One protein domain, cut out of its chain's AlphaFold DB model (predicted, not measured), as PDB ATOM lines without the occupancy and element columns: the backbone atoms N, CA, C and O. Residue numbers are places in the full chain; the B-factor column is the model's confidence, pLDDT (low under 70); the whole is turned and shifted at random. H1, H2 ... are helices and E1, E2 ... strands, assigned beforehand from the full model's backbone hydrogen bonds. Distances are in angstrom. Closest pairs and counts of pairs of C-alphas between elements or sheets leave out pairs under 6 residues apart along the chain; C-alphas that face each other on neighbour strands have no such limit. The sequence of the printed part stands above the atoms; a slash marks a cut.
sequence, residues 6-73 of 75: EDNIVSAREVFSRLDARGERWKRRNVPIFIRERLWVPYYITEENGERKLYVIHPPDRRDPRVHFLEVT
ATOM      1  N   GLU A   6      11.060 -18.105  20.345       87.88
ATOM      2  CA  GLU A   6      10.522 -17.037  21.187       87.88
ATOM      3  C   GLU A   6       9.254 -17.480  21.928       87.88
ATOM      4  O   GLU A   6       9.159 -17.276  23.140       87.88
ATOM      5  N   ASP A   7       8.335 -18.173  21.250       89.69
ATOM      6  CA  ASP A   7       7.100 -18.690  21.857       89.69
ATOM      7  C   ASP A   7       7.396 -19.697  22.979       89.69
ATOM      8  O   ASP A   7       6.772 -19.675  24.048       89.69
ATOM      9  N   ASN A   8       8.394 -20.558  22.764       88.75
ATOM     10  CA  ASN A   8       8.835 -21.533  23.760       88.75
ATOM     11  C   ASN A   8       9.468 -20.849  24.980       88.75
ATOM     12  O   ASN A   8       9.199 -21.235  26.121       88.75
ATOM     13  N   ILE A   9      10.260 -19.794  24.766       92.62
ATOM     14  CA  ILE A   9      10.851 -18.987  25.843       92.62
ATOM     15  C   ILE A   9       9.769 -18.277  26.663       92.62
ATOM     16  O   ILE A   9       9.835 -18.273  27.897       92.62
ATOM     17  N   VAL A  10       8.775 -17.678  26.003       94.44
ATOM     18  CA  VAL A  10       7.654 -17.010  26.680       94.44
ATOM     19  C   VAL A  10       6.877 -18.020  27.522       94.44
ATOM     20  O   VAL A  10       6.700 -17.811  28.724       94.44
ATOM     21  N   SER A  11       6.525 -19.163  26.937       92.25
ATOM     22  CA  SER A  11       5.815 -20.240  27.636       92.25
ATOM     23  C   SER A  11       6.594 -20.748  28.855       92.25
ATOM     24  O   SER A  11       6.032 -20.901  29.942       92.25
ATOM     25  N   ALA A  12       7.910 -20.942  28.721       93.94
ATOM     26  CA  ALA A  12       8.772 -21.369  29.820       93.94
ATOM     27  C   ALA A  12       8.790 -20.356  30.978       93.94
ATOM     28  O   ALA A  12       8.739 -20.738  32.151       93.94
ATOM     29  N   ARG A  13       8.811 -19.052  30.668       96.56
ATOM     30  CA  ARG A  13       8.742 -17.979  31.676       96.56
ATOM     31  C   ARG A  13       7.407 -17.969  32.413       96.56
ATOM     32  O   ARG A  13       7.390 -17.802  33.636       96.56
ATOM     33  N   GLU A  14       6.302 -18.175  31.703       95.88
ATOM     34  CA  GLU A  14       4.977 -18.252  32.321       95.88
ATOM     35  C   GLU A  14       4.857 -19.451  33.262       95.88
ATOM     36  O   GLU A  14       4.394 -19.309  34.398       95.88
ATOM     37  N   VAL A  15       5.306 -20.627  32.815       95.06
ATOM     38  CA  VAL A  15       5.323 -21.843  33.636       95.06
ATOM     39  C   VAL A  15       6.174 -21.621  34.879       95.06
ATOM     40  O   VAL A  15       5.689 -21.828  35.992       95.06
ATOM     41  N   PHE A  16       7.404 -21.137  34.715       97.44
ATOM     42  CA  PHE A  16       8.314 -20.885  35.827       97.44
ATOM     43  C   PHE A  16       7.728 -19.924  36.857       97.44
ATOM     44  O   PHE A  16       7.771 -20.221  38.048       97.44
ATOM     45  N   SER A  17       7.106 -18.827  36.419       96.88
ATOM     46  CA  SER A  17       6.472 -17.858  37.322       96.88
ATOM     47  C   SER A  17       5.403 -18.517  38.203       96.88
ATOM     48  O   SER A  17       5.323 -18.256  39.404       96.88
ATOM     49  N   ARG A  18       4.620 -19.451  37.639       96.38
ATOM     50  CA  ARG A  18       3.628 -20.232  38.399       96.38
ATOM     51  C   ARG A  18       4.272 -21.223  39.370       96.38
ATOM     52  O   ARG A  18       3.674 -21.509  40.405       96.38
ATOM     53  N   LEU A  19       5.441 -21.780  39.046       95.62
ATOM     54  CA  LEU A  19       6.181 -22.680  39.942       95.62
ATOM     55  C   LEU A  19       6.837 -21.915  41.088       95.62
ATOM     56  O   LEU A  19       6.755 -22.346  42.239       95.62
ATOM     57  N   ASP A  20       7.458 -20.778  40.783       95.56
ATOM     58  CA  ASP A  20       8.171 -19.955  41.754       95.56
ATOM     59  C   ASP A  20       7.222 -19.398  42.825       95.56
ATOM     60  O   ASP A  20       7.532 -19.431  44.019       95.56
ATOM     61  N   ALA A  21       5.992 -19.059  42.423       96.88
ATOM     62  CA  ALA A  21       4.925 -18.611  43.314       96.88
ATOM     63  C   ALA A  21       4.425 -19.671  44.322       96.88
ATOM     64  O   ALA A  21       3.712 -19.330  45.265       96.88
ATOM     65  N   ARG A  22       4.780 -20.960  44.183       94.06
ATOM     66  CA  ARG A  22       4.307 -22.031  45.095       94.06
ATOM     67  C   ARG A  22       5.006 -22.048  46.460       94.06
ATOM     68  O   ARG A  22       4.603 -22.807  47.347       94.06
ATOM     69  N   GLY A  23       6.042 -21.228  46.635       93.38
ATOM     70  CA  GLY A  23       6.751 -21.039  47.898       93.38
ATOM     71  C   GLY A  23       7.684 -22.189  48.303       93.38
ATOM     72  O   GLY A  23       7.733 -23.264  47.697       93.38
ATOM     73  N   GLU A  24       8.442 -21.974  49.380       94.31
ATOM     74  CA  GLU A  24       9.608 -22.814  49.689       94.31
ATOM     75  C   GLU A  24       9.290 -24.232  50.159       94.31
ATOM     76  O   GLU A  24      10.027 -25.177  49.864       94.31
ATOM     77  N   ARG A  25       8.165 -24.440  50.853       96.25
ATOM     78  CA  ARG A  25       7.756 -25.796  51.256       96.25
ATOM     79  C   ARG A  25       7.473 -26.670  50.032       96.25
ATOM     80  O   ARG A  25       7.840 -27.844  50.032       96.25
ATOM     81  N   TRP A  26       6.828 -26.113  49.005       96.88
ATOM     82  CA  TRP A  26       6.565 -26.832  47.764       96.88
ATOM     83  C   TRP A  26       7.867 -27.099  47.008       96.88
ATOM     84  O   TRP A  26       8.104 -28.250  46.625       96.88
ATOM     85  N   LYS A  27       8.745 -26.089  46.887       95.69
ATOM     86  CA  LYS A  27      10.057 -26.239  46.237       95.69
ATOM     87  C   LYS A  27      10.895 -27.337  46.888       95.69
ATOM     88  O   LYS A  27      11.437 -28.190  46.193       95.69
ATOM     89  N   ARG A  28      10.941 -27.405  48.224       96.19
ATOM     90  CA  ARG A  28      11.689 -28.454  48.945       96.19
ATOM     91  C   ARG A  28      11.224 -29.881  48.655       96.19
ATOM     92  O   ARG A  28      12.040 -30.792  48.733       96.19
ATOM     93  N   ARG A  29       9.941 -30.074  48.342       96.31
ATOM     94  CA  ARG A  29       9.345 -31.395  48.080       96.31
ATOM     95  C   ARG A  29       9.435 -31.809  46.614       96.31
ATOM     96  O   ARG A  29       9.610 -32.989  46.334       96.31
ATOM     97  N   ASN A  30       9.288 -30.848  45.706       97.62
ATOM     98  CA  ASN A  30       9.054 -31.122  44.288       97.62
ATOM     99  C   ASN A  30      10.236 -30.760  43.390       97.62
ATOM    100  O   ASN A  30      10.304 -31.246  42.266       97.62
ATOM    101  N   VAL A  31      11.167 -29.929  43.861       97.56
ATOM    102  CA  VAL A  31      12.326 -29.493  43.078       97.56
ATOM    103  C   VAL A  31      13.560 -30.268  43.546       97.56
ATOM    104  O   VAL A  31      13.916 -30.182  44.729       97.56
ATOM    105  N   PRO A  32      14.228 -31.026  42.656       97.69
ATOM    106  CA  PRO A  32      15.502 -31.663  42.965       97.69
ATOM    107  C   PRO A  32      16.522 -30.648  43.493       97.69
ATOM    108  O   PRO A  32      16.575 -29.516  43.015       97.69
ATOM    109  N   ILE A  33      17.352 -31.056  44.459       96.81
ATOM    110  CA  ILE A  33      18.309 -30.157  45.129       96.81
ATOM    111  C   ILE A  33      19.219 -29.430  44.134       96.81
ATOM    112  O   ILE A  33      19.363 -28.215  44.217       96.81
ATOM    113  N   PHE A  34      19.730 -30.152  43.135       96.56
ATOM    114  CA  PHE A  34      20.593 -29.589  42.103       96.56
ATOM    115  C   PHE A  34      19.895 -28.499  41.282       96.56
ATOM    116  O   PHE A  34      20.458 -27.426  41.082       96.56
ATOM    117  N   ILE A  35      18.643 -28.733  40.872       96.75
ATOM    118  CA  ILE A  35      17.852 -27.737  40.142       96.75
ATOM    119  C   ILE A  35      17.604 -26.519  41.029       96.75
ATOM    120  O   ILE A  35      17.856 -25.399  40.608       96.75
ATOM    121  N   ARG A  36      17.185 -26.722  42.281       95.50
ATOM    122  CA  ARG A  36      16.898 -25.624  43.213       95.50
ATOM    123  C   ARG A  36      18.106 -24.719  43.466       95.50
ATOM    124  O   ARG A  36      17.930 -23.519  43.626       95.50
ATOM    125  N   GLU A  37      19.304 -25.290  43.549       95.88
ATOM    126  CA  GLU A  37      20.512 -24.554  43.940       95.88
ATOM    127  C   GLU A  37      21.302 -23.993  42.757       95.88
ATOM    128  O   GLU A  37      22.022 -23.013  42.930       95.88
ATOM    129  N   ARG A  38      21.203 -24.604  41.568       96.31
ATOM    130  CA  ARG A  38      22.061 -24.249  40.425       96.31
ATOM    131  C   ARG A  38      21.323 -23.934  39.135       96.31
ATOM    132  O   ARG A  38      21.880 -23.248  38.289       96.31
ATOM    133  N   LEU A  39      20.102 -24.437  38.968       95.94
ATOM    134  CA  LEU A  39      19.348 -24.349  37.714       95.94
ATOM    135  C   LEU A  39      17.891 -23.943  37.959       95.94
ATOM    136  O   LEU A  39      16.985 -24.413  37.275       95.94
ATOM    137  N   TRP A  40      17.638 -23.075  38.943       96.38
ATOM    138  CA  TRP A  40      16.294 -22.556  39.200       96.38
ATOM    139  C   TRP A  40      15.994 -21.389  38.261       96.38
ATOM    140  O   TRP A  40      15.952 -20.227  38.659       96.38
ATOM    141  N   VAL A  41      15.846 -21.723  36.984       96.69
ATOM    142  CA  VAL A  41      15.638 -20.791  35.875       96.69
ATOM    143  C   VAL A  41      14.525 -21.314  34.967       96.69
ATOM    144  O   VAL A  41      14.301 -22.524  34.919       96.69
ATOM    145  N   PRO A  42      13.816 -20.441  34.231       96.69
ATOM    146  CA  PRO A  42      12.721 -20.864  33.360       96.69
ATOM    147  C   PRO A  42      13.176 -21.778  32.222       96.69
ATOM    148  O   PRO A  42      12.466 -22.699  31.830       96.69
ATOM    149  N   TYR A  43      14.362 -21.521  31.687       96.00
ATOM    150  CA  TYR A  43      14.972 -22.304  30.630       96.00
ATOM    151  C   TYR A  43      16.482 -22.088  30.651       96.00
ATOM    152  O   TYR A  43      16.974 -21.105  31.215       96.00
ATOM    153  N   TYR A  44      17.210 -22.977  29.993       94.62
ATOM    154  CA  TYR A  44      18.596 -22.755  29.612       94.62
ATOM    155  C   TYR A  44      18.820 -23.277  28.197       94.62
ATOM    156  O   TYR A  44      18.020 -24.034  27.651       94.62
ATOM    157  N   ILE A  45      19.900 -22.816  27.587       92.25
ATOM    158  CA  ILE A  45      20.279 -23.181  26.232       92.25
ATOM    159  C   ILE A  45      21.664 -23.799  26.315       92.25
ATOM    160  O   ILE A  45      22.538 -23.243  26.982       92.25
ATOM    161  N   THR A  46      21.858 -24.919  25.633       91.44
ATOM    162  CA  THR A  46      23.177 -25.523  25.440       91.44
ATOM    163  C   THR A  46      23.509 -25.602  23.958       91.44
ATOM    164  O   THR A  46      22.639 -25.464  23.096       91.44
ATOM    165  N   GLU A  47      24.790 -25.789  23.673       89.12
ATOM    166  CA  GLU A  47      25.288 -26.084  22.338       89.12
ATOM    167  C   GLU A  47      26.008 -27.430  22.409       89.12
ATOM    168  O   GLU A  47      26.967 -27.590  23.166       89.12
ATOM    169  N   GLU A  48      25.509 -28.414  21.668       85.06
ATOM    170  CA  GLU A  48      26.064 -29.765  21.613       85.06
ATOM    171  C   GLU A  48      26.239 -30.150  20.146       85.06
ATOM    172  O   GLU A  48      25.286 -30.113  19.379       85.06
ATOM    173  N   ASN A  49      27.457 -30.516  19.736       85.56
ATOM    174  CA  ASN A  49      27.774 -30.891  18.348       85.56
ATOM    175  C   ASN A  49      27.408 -29.824  17.292       85.56
ATOM    176  O   ASN A  49      27.103 -30.161  16.153       85.56
ATOM    177  N   GLY A  50      27.447 -28.538  17.662       84.31
ATOM    178  CA  GLY A  50      27.061 -27.424  16.787       84.31
ATOM    179  C   GLY A  50      25.549 -27.197  16.689       84.31
ATOM    180  O   GLY A  50      25.112 -26.308  15.961       84.31
ATOM    181  N   GLU A  51      24.746 -27.962  17.432       86.25
ATOM    182  CA  GLU A  51      23.302 -27.777  17.528       86.25
ATOM    183  C   GLU A  51      22.941 -27.040  18.814       86.25
ATOM    184  O   GLU A  51      23.340 -27.410  19.923       86.25
ATOM    185  N   ARG A  52      22.140 -25.986  18.660       86.56
ATOM    186  CA  ARG A  52      21.612 -25.219  19.782       86.56
ATOM    187  C   ARG A  52      20.347 -25.891  20.303       86.56
ATOM    188  O   ARG A  52      19.347 -25.960  19.594       86.56
ATOM    189  N   LYS A  53      20.368 -26.321  21.563       90.50
ATOM    190  CA  LYS A  53      19.240 -26.983  22.226       90.50
ATOM    191  C   LYS A  53      18.641 -26.092  23.301       90.50
ATOM    192  O   LYS A  53      19.364 -25.500  24.104       90.50
ATOM    193  N   LEU A  54      17.314 -25.997  23.322       91.94
ATOM    194  CA  LEU A  54      16.566 -25.318  24.375       91.94
ATOM    195  C   LEU A  54      16.071 -26.349  25.387       91.94
ATOM    196  O   LEU A  54      15.437 -27.331  25.015       91.94
ATOM    197  N   TYR A  55      16.288 -26.075  26.668       94.69
ATOM    198  CA  TYR A  55      15.737 -26.851  27.770       94.69
ATOM    199  C   TYR A  55      14.812 -25.973  28.595       94.69
ATOM    200  O   TYR A  55      15.247 -24.954  29.132       94.69
ATOM    201  N   VAL A  56      13.548 -26.366  28.728       95.38
ATOM    202  CA  VAL A  56      12.534 -25.613  29.484       95.38
ATOM    203  C   VAL A  56      12.194 -26.323  30.783       95.38
ATOM    204  O   VAL A  56      12.104 -27.550  30.825       95.38
ATOM    205  N   ILE A  57      12.011 -25.556  31.854       95.81
ATOM    206  CA  ILE A  57      11.606 -26.116  33.138       95.81
ATOM    207  C   ILE A  57      10.163 -26.619  33.048       95.81
ATOM    208  O   ILE A  57       9.272 -25.929  32.548       95.81
ATOM    209  N   HIS A  58       9.920 -27.814  33.569       95.38
ATOM    210  CA  HIS A  58       8.617 -28.454  33.531       95.38
ATOM    211  C   HIS A  58       8.159 -28.853  34.944       95.38
ATOM    212  O   HIS A  58       8.976 -29.294  35.764       95.38
ATOM    213  N   PRO A  59       6.868 -28.676  35.289       95.69
ATOM    214  CA  PRO A  59       6.324 -29.158  36.553       95.69
ATOM    215  C   PRO A  59       6.454 -30.683  36.704       95.69
ATOM    216  O   PRO A  59       6.580 -31.399  35.712       95.69
ATOM    217  N   PRO A  60       6.328 -31.200  37.940       95.62
ATOM    218  CA  PRO A  60       6.103 -32.621  38.158       95.62
ATOM    219  C   PRO A  60       4.858 -33.112  37.410       95.62
ATOM    220  O   PRO A  60       3.818 -32.442  37.435       95.62
ATOM    221  N   ASP A  61       4.935 -34.306  36.835       94.44
ATOM    222  CA  ASP A  61       3.822 -34.996  36.192       94.44
ATOM    223  C   ASP A  61       3.808 -36.500  36.538       94.44
ATOM    224  O   ASP A  61       4.396 -36.937  37.529       94.44
ATOM    225  N   ARG A  62       3.044 -37.302  35.782       93.81
ATOM    226  CA  ARG A  62       2.911 -38.748  36.031       93.81
ATOM    227  C   ARG A  62       4.172 -39.543  35.698       93.81
ATOM    228  O   ARG A  62       4.352 -40.612  36.273       93.81
ATOM    229  N   ARG A  63       4.973 -39.079  34.741       93.31
ATOM    230  CA  ARG A  63       6.217 -39.729  34.313       93.31
ATOM    231  C   ARG A  63       7.361 -39.284  35.207       93.31
ATOM    232  O   ARG A  63       8.086 -40.127  35.728       93.31
ATOM    233  N   ASP A  64       7.427 -37.985  35.470       94.62
ATOM    234  CA  ASP A  64       8.483 -37.372  36.255       94.62
ATOM    235  C   ASP A  64       7.889 -36.704  37.502       94.62
ATOM    236  O   ASP A  64       7.396 -35.574  37.447       94.62
ATOM    237  N   PRO A  65       7.945 -37.358  38.680       95.00
ATOM    238  CA  PRO A  65       7.283 -36.882  39.898       95.00
ATOM    239  C   PRO A  65       7.973 -35.667  40.538       95.00
ATOM    240  O   PRO A  65       7.648 -35.273  41.661       95.00
ATOM    241  N   ARG A  66       8.953 -35.067  39.856       97.06
ATOM    242  CA  ARG A  66       9.688 -33.876  40.281       97.06
ATOM    243  C   ARG A  66       9.837 -32.909  39.114       97.06
ATOM    244  O   ARG A  66       9.712 -33.291  37.956       97.06
ATOM    245  N   VAL A  67      10.130 -31.654  39.445       96.94
ATOM    246  CA  VAL A  67      10.525 -30.658  38.449       96.94
ATOM    247  C   VAL A  67      11.751 -31.166  37.702       96.94
ATOM    248  O   VAL A  67      12.709 -31.630  38.325       96.94
ATOM    249  N   HIS A  68      11.700 -31.059  36.385       96.69
ATOM    250  CA  HIS A  68      12.730 -31.504  35.460       96.69
ATOM    251  C   HIS A  68      12.796 -30.532  34.279       96.69
ATOM    252  O   HIS A  68      11.997 -29.598  34.192       96.69
ATOM    253  N   PHE A  69      13.772 -30.725  33.398       95.56
ATOM    254  CA  PHE A  69      13.890 -29.962  32.163       95.56
ATOM    255  C   PHE A  69      13.546 -30.848  30.972       95.56
ATOM    256  O   PHE A  69      13.962 -32.005  30.931       95.56
ATOM    257  N   LEU A  70      12.804 -30.294  30.017       93.12
ATOM    258  CA  LEU A  70      12.484 -30.947  28.752       93.12
ATOM    259  C   LEU A  70      13.240 -30.267  27.619       93.12
ATOM    260  O   LEU A  70      13.260 -29.038  27.541       93.12
ATOM    261  N   GLU A  71      13.848 -31.073  26.753       91.94
ATOM    262  CA  GLU A  71      14.428 -30.595  25.503       91.94
ATOM    263  C   GLU A  71      13.306 -30.188  24.547       91.94
ATOM    264  O   GLU A  71      12.353 -30.939  24.329       91.94
ATOM    265  N   VAL A  72      13.424 -28.992  23.982       87.12
ATOM    266  CA  VAL A  72      12.513 -28.466  22.973       87.12
ATOM    267  C   VAL A  72      13.311 -28.255  21.698       87.12
ATOM    268  O   VAL A  72      14.165 -27.367  21.621       87.12
ATOM    269  N   THR A  73      13.028 -29.079  20.692       73.81
ATOM    270  CA  THR A  73      13.583 -28.907  19.349       73.81
ATOM    271  C   THR A  73      13.024 -27.617  18.755       73.81
ATOM    272  O   THR A  73      11.819 -27.493  18.551       73.81
TER     273      THR A  73
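What this domain is: This is residues 6 to 73 of the 75 residues of an uncharacterized protein of Rhabdobacter roseus (UniProt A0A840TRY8). A strongly twisted sheet of three strands has one long helix, H1, packed over one face along E2, with the other face bare. Beyond one end of the sheet two short helices, H2 and H3, make a loose cap-like extension, and residues 21 to 26, of which 23 to 26 belong to H2, stick out; at the other end the turn between E1 and E2 makes the opposite tip. The printed part has 68 residues with three named helices followed by three named strands, in the order H1, H2, H3, E1, E2, E3; the sheet runs E1, E2, E3 and is antiparallel, and the class is mixed, helices and strands. The whole is compact, with a radius of gyration of the C-alphas of 12.3 A, yet elongated in outline, spanning 39 by 24 by 22 A.

Where its parts are: Strand E1 is residues 43 to 48, 16.1 A from first to last C-alpha. E2, residues 51 to 58, is the longest strand at 21.7 A, from C-alpha 51 at (23.302, -27.777, 17.528) to C-alpha 58 at (8.617, -28.454, 33.531). E3 is residues 68 to 72, 12.9 A long, ending with C-alpha 72 at (12.513, -28.466, 22.973). H1, residues 6 to 20, covers 20.9 A and begins with C-alpha 6 at (10.522, -17.037, 21.187). H2 is residues 23 to 30, 11.0 A, and H3 is residues 33 to 38, 8.4 A.

How they stand to each other: The three strands form a meander, each strand the antiparallel neighbour of the one before. E1 and E2 are a hairpin with directions at 152 degrees; N 44 and O 55 are 2.9 A apart and N 46 and O 53 3.0 A, within hydrogen-bond range. E2 and E3 are also a hairpin, at 139 degrees, with N 56 and O 70 within hydrogen-bond range at 2.9 A. H1 is on the sheet at a height over the sheet of 7.7 A. It lies over E2 and runs along the strands, at 20 degrees to E2 on the local plane; the closest C-alphas of H1 and E2 are those of Ala 12 and Val 56, 5.7 A apart. H2 and H3 are not on the sheet. H2 is close to H1 but not clearly touching, with the C-alphas of Asp 20 and Lys 27 closest at 7.9 A, and their lines are about perpendicular at 77 degrees. H2 and H3 are close but not clearly touching, with the C-alphas of Lys 27 and Arg 36 closest at 7.5 A, at a steep tilt of 55 degrees, opposite ways. H1 and H3 are apart. In H1, H2 and H3 every O i to N i+4 pair is within hydrogen-bond range.

The domain as a whole: The two C-alphas farthest apart are those of Arg 25 and Gly 50, at 39.5 A. The printed part has no cut, and no link is long: E2 to E3, with 9 residues between them, is short, and the others are tight. The mean pLDDT of the printed part is 93.7, and no printed residue is under 70.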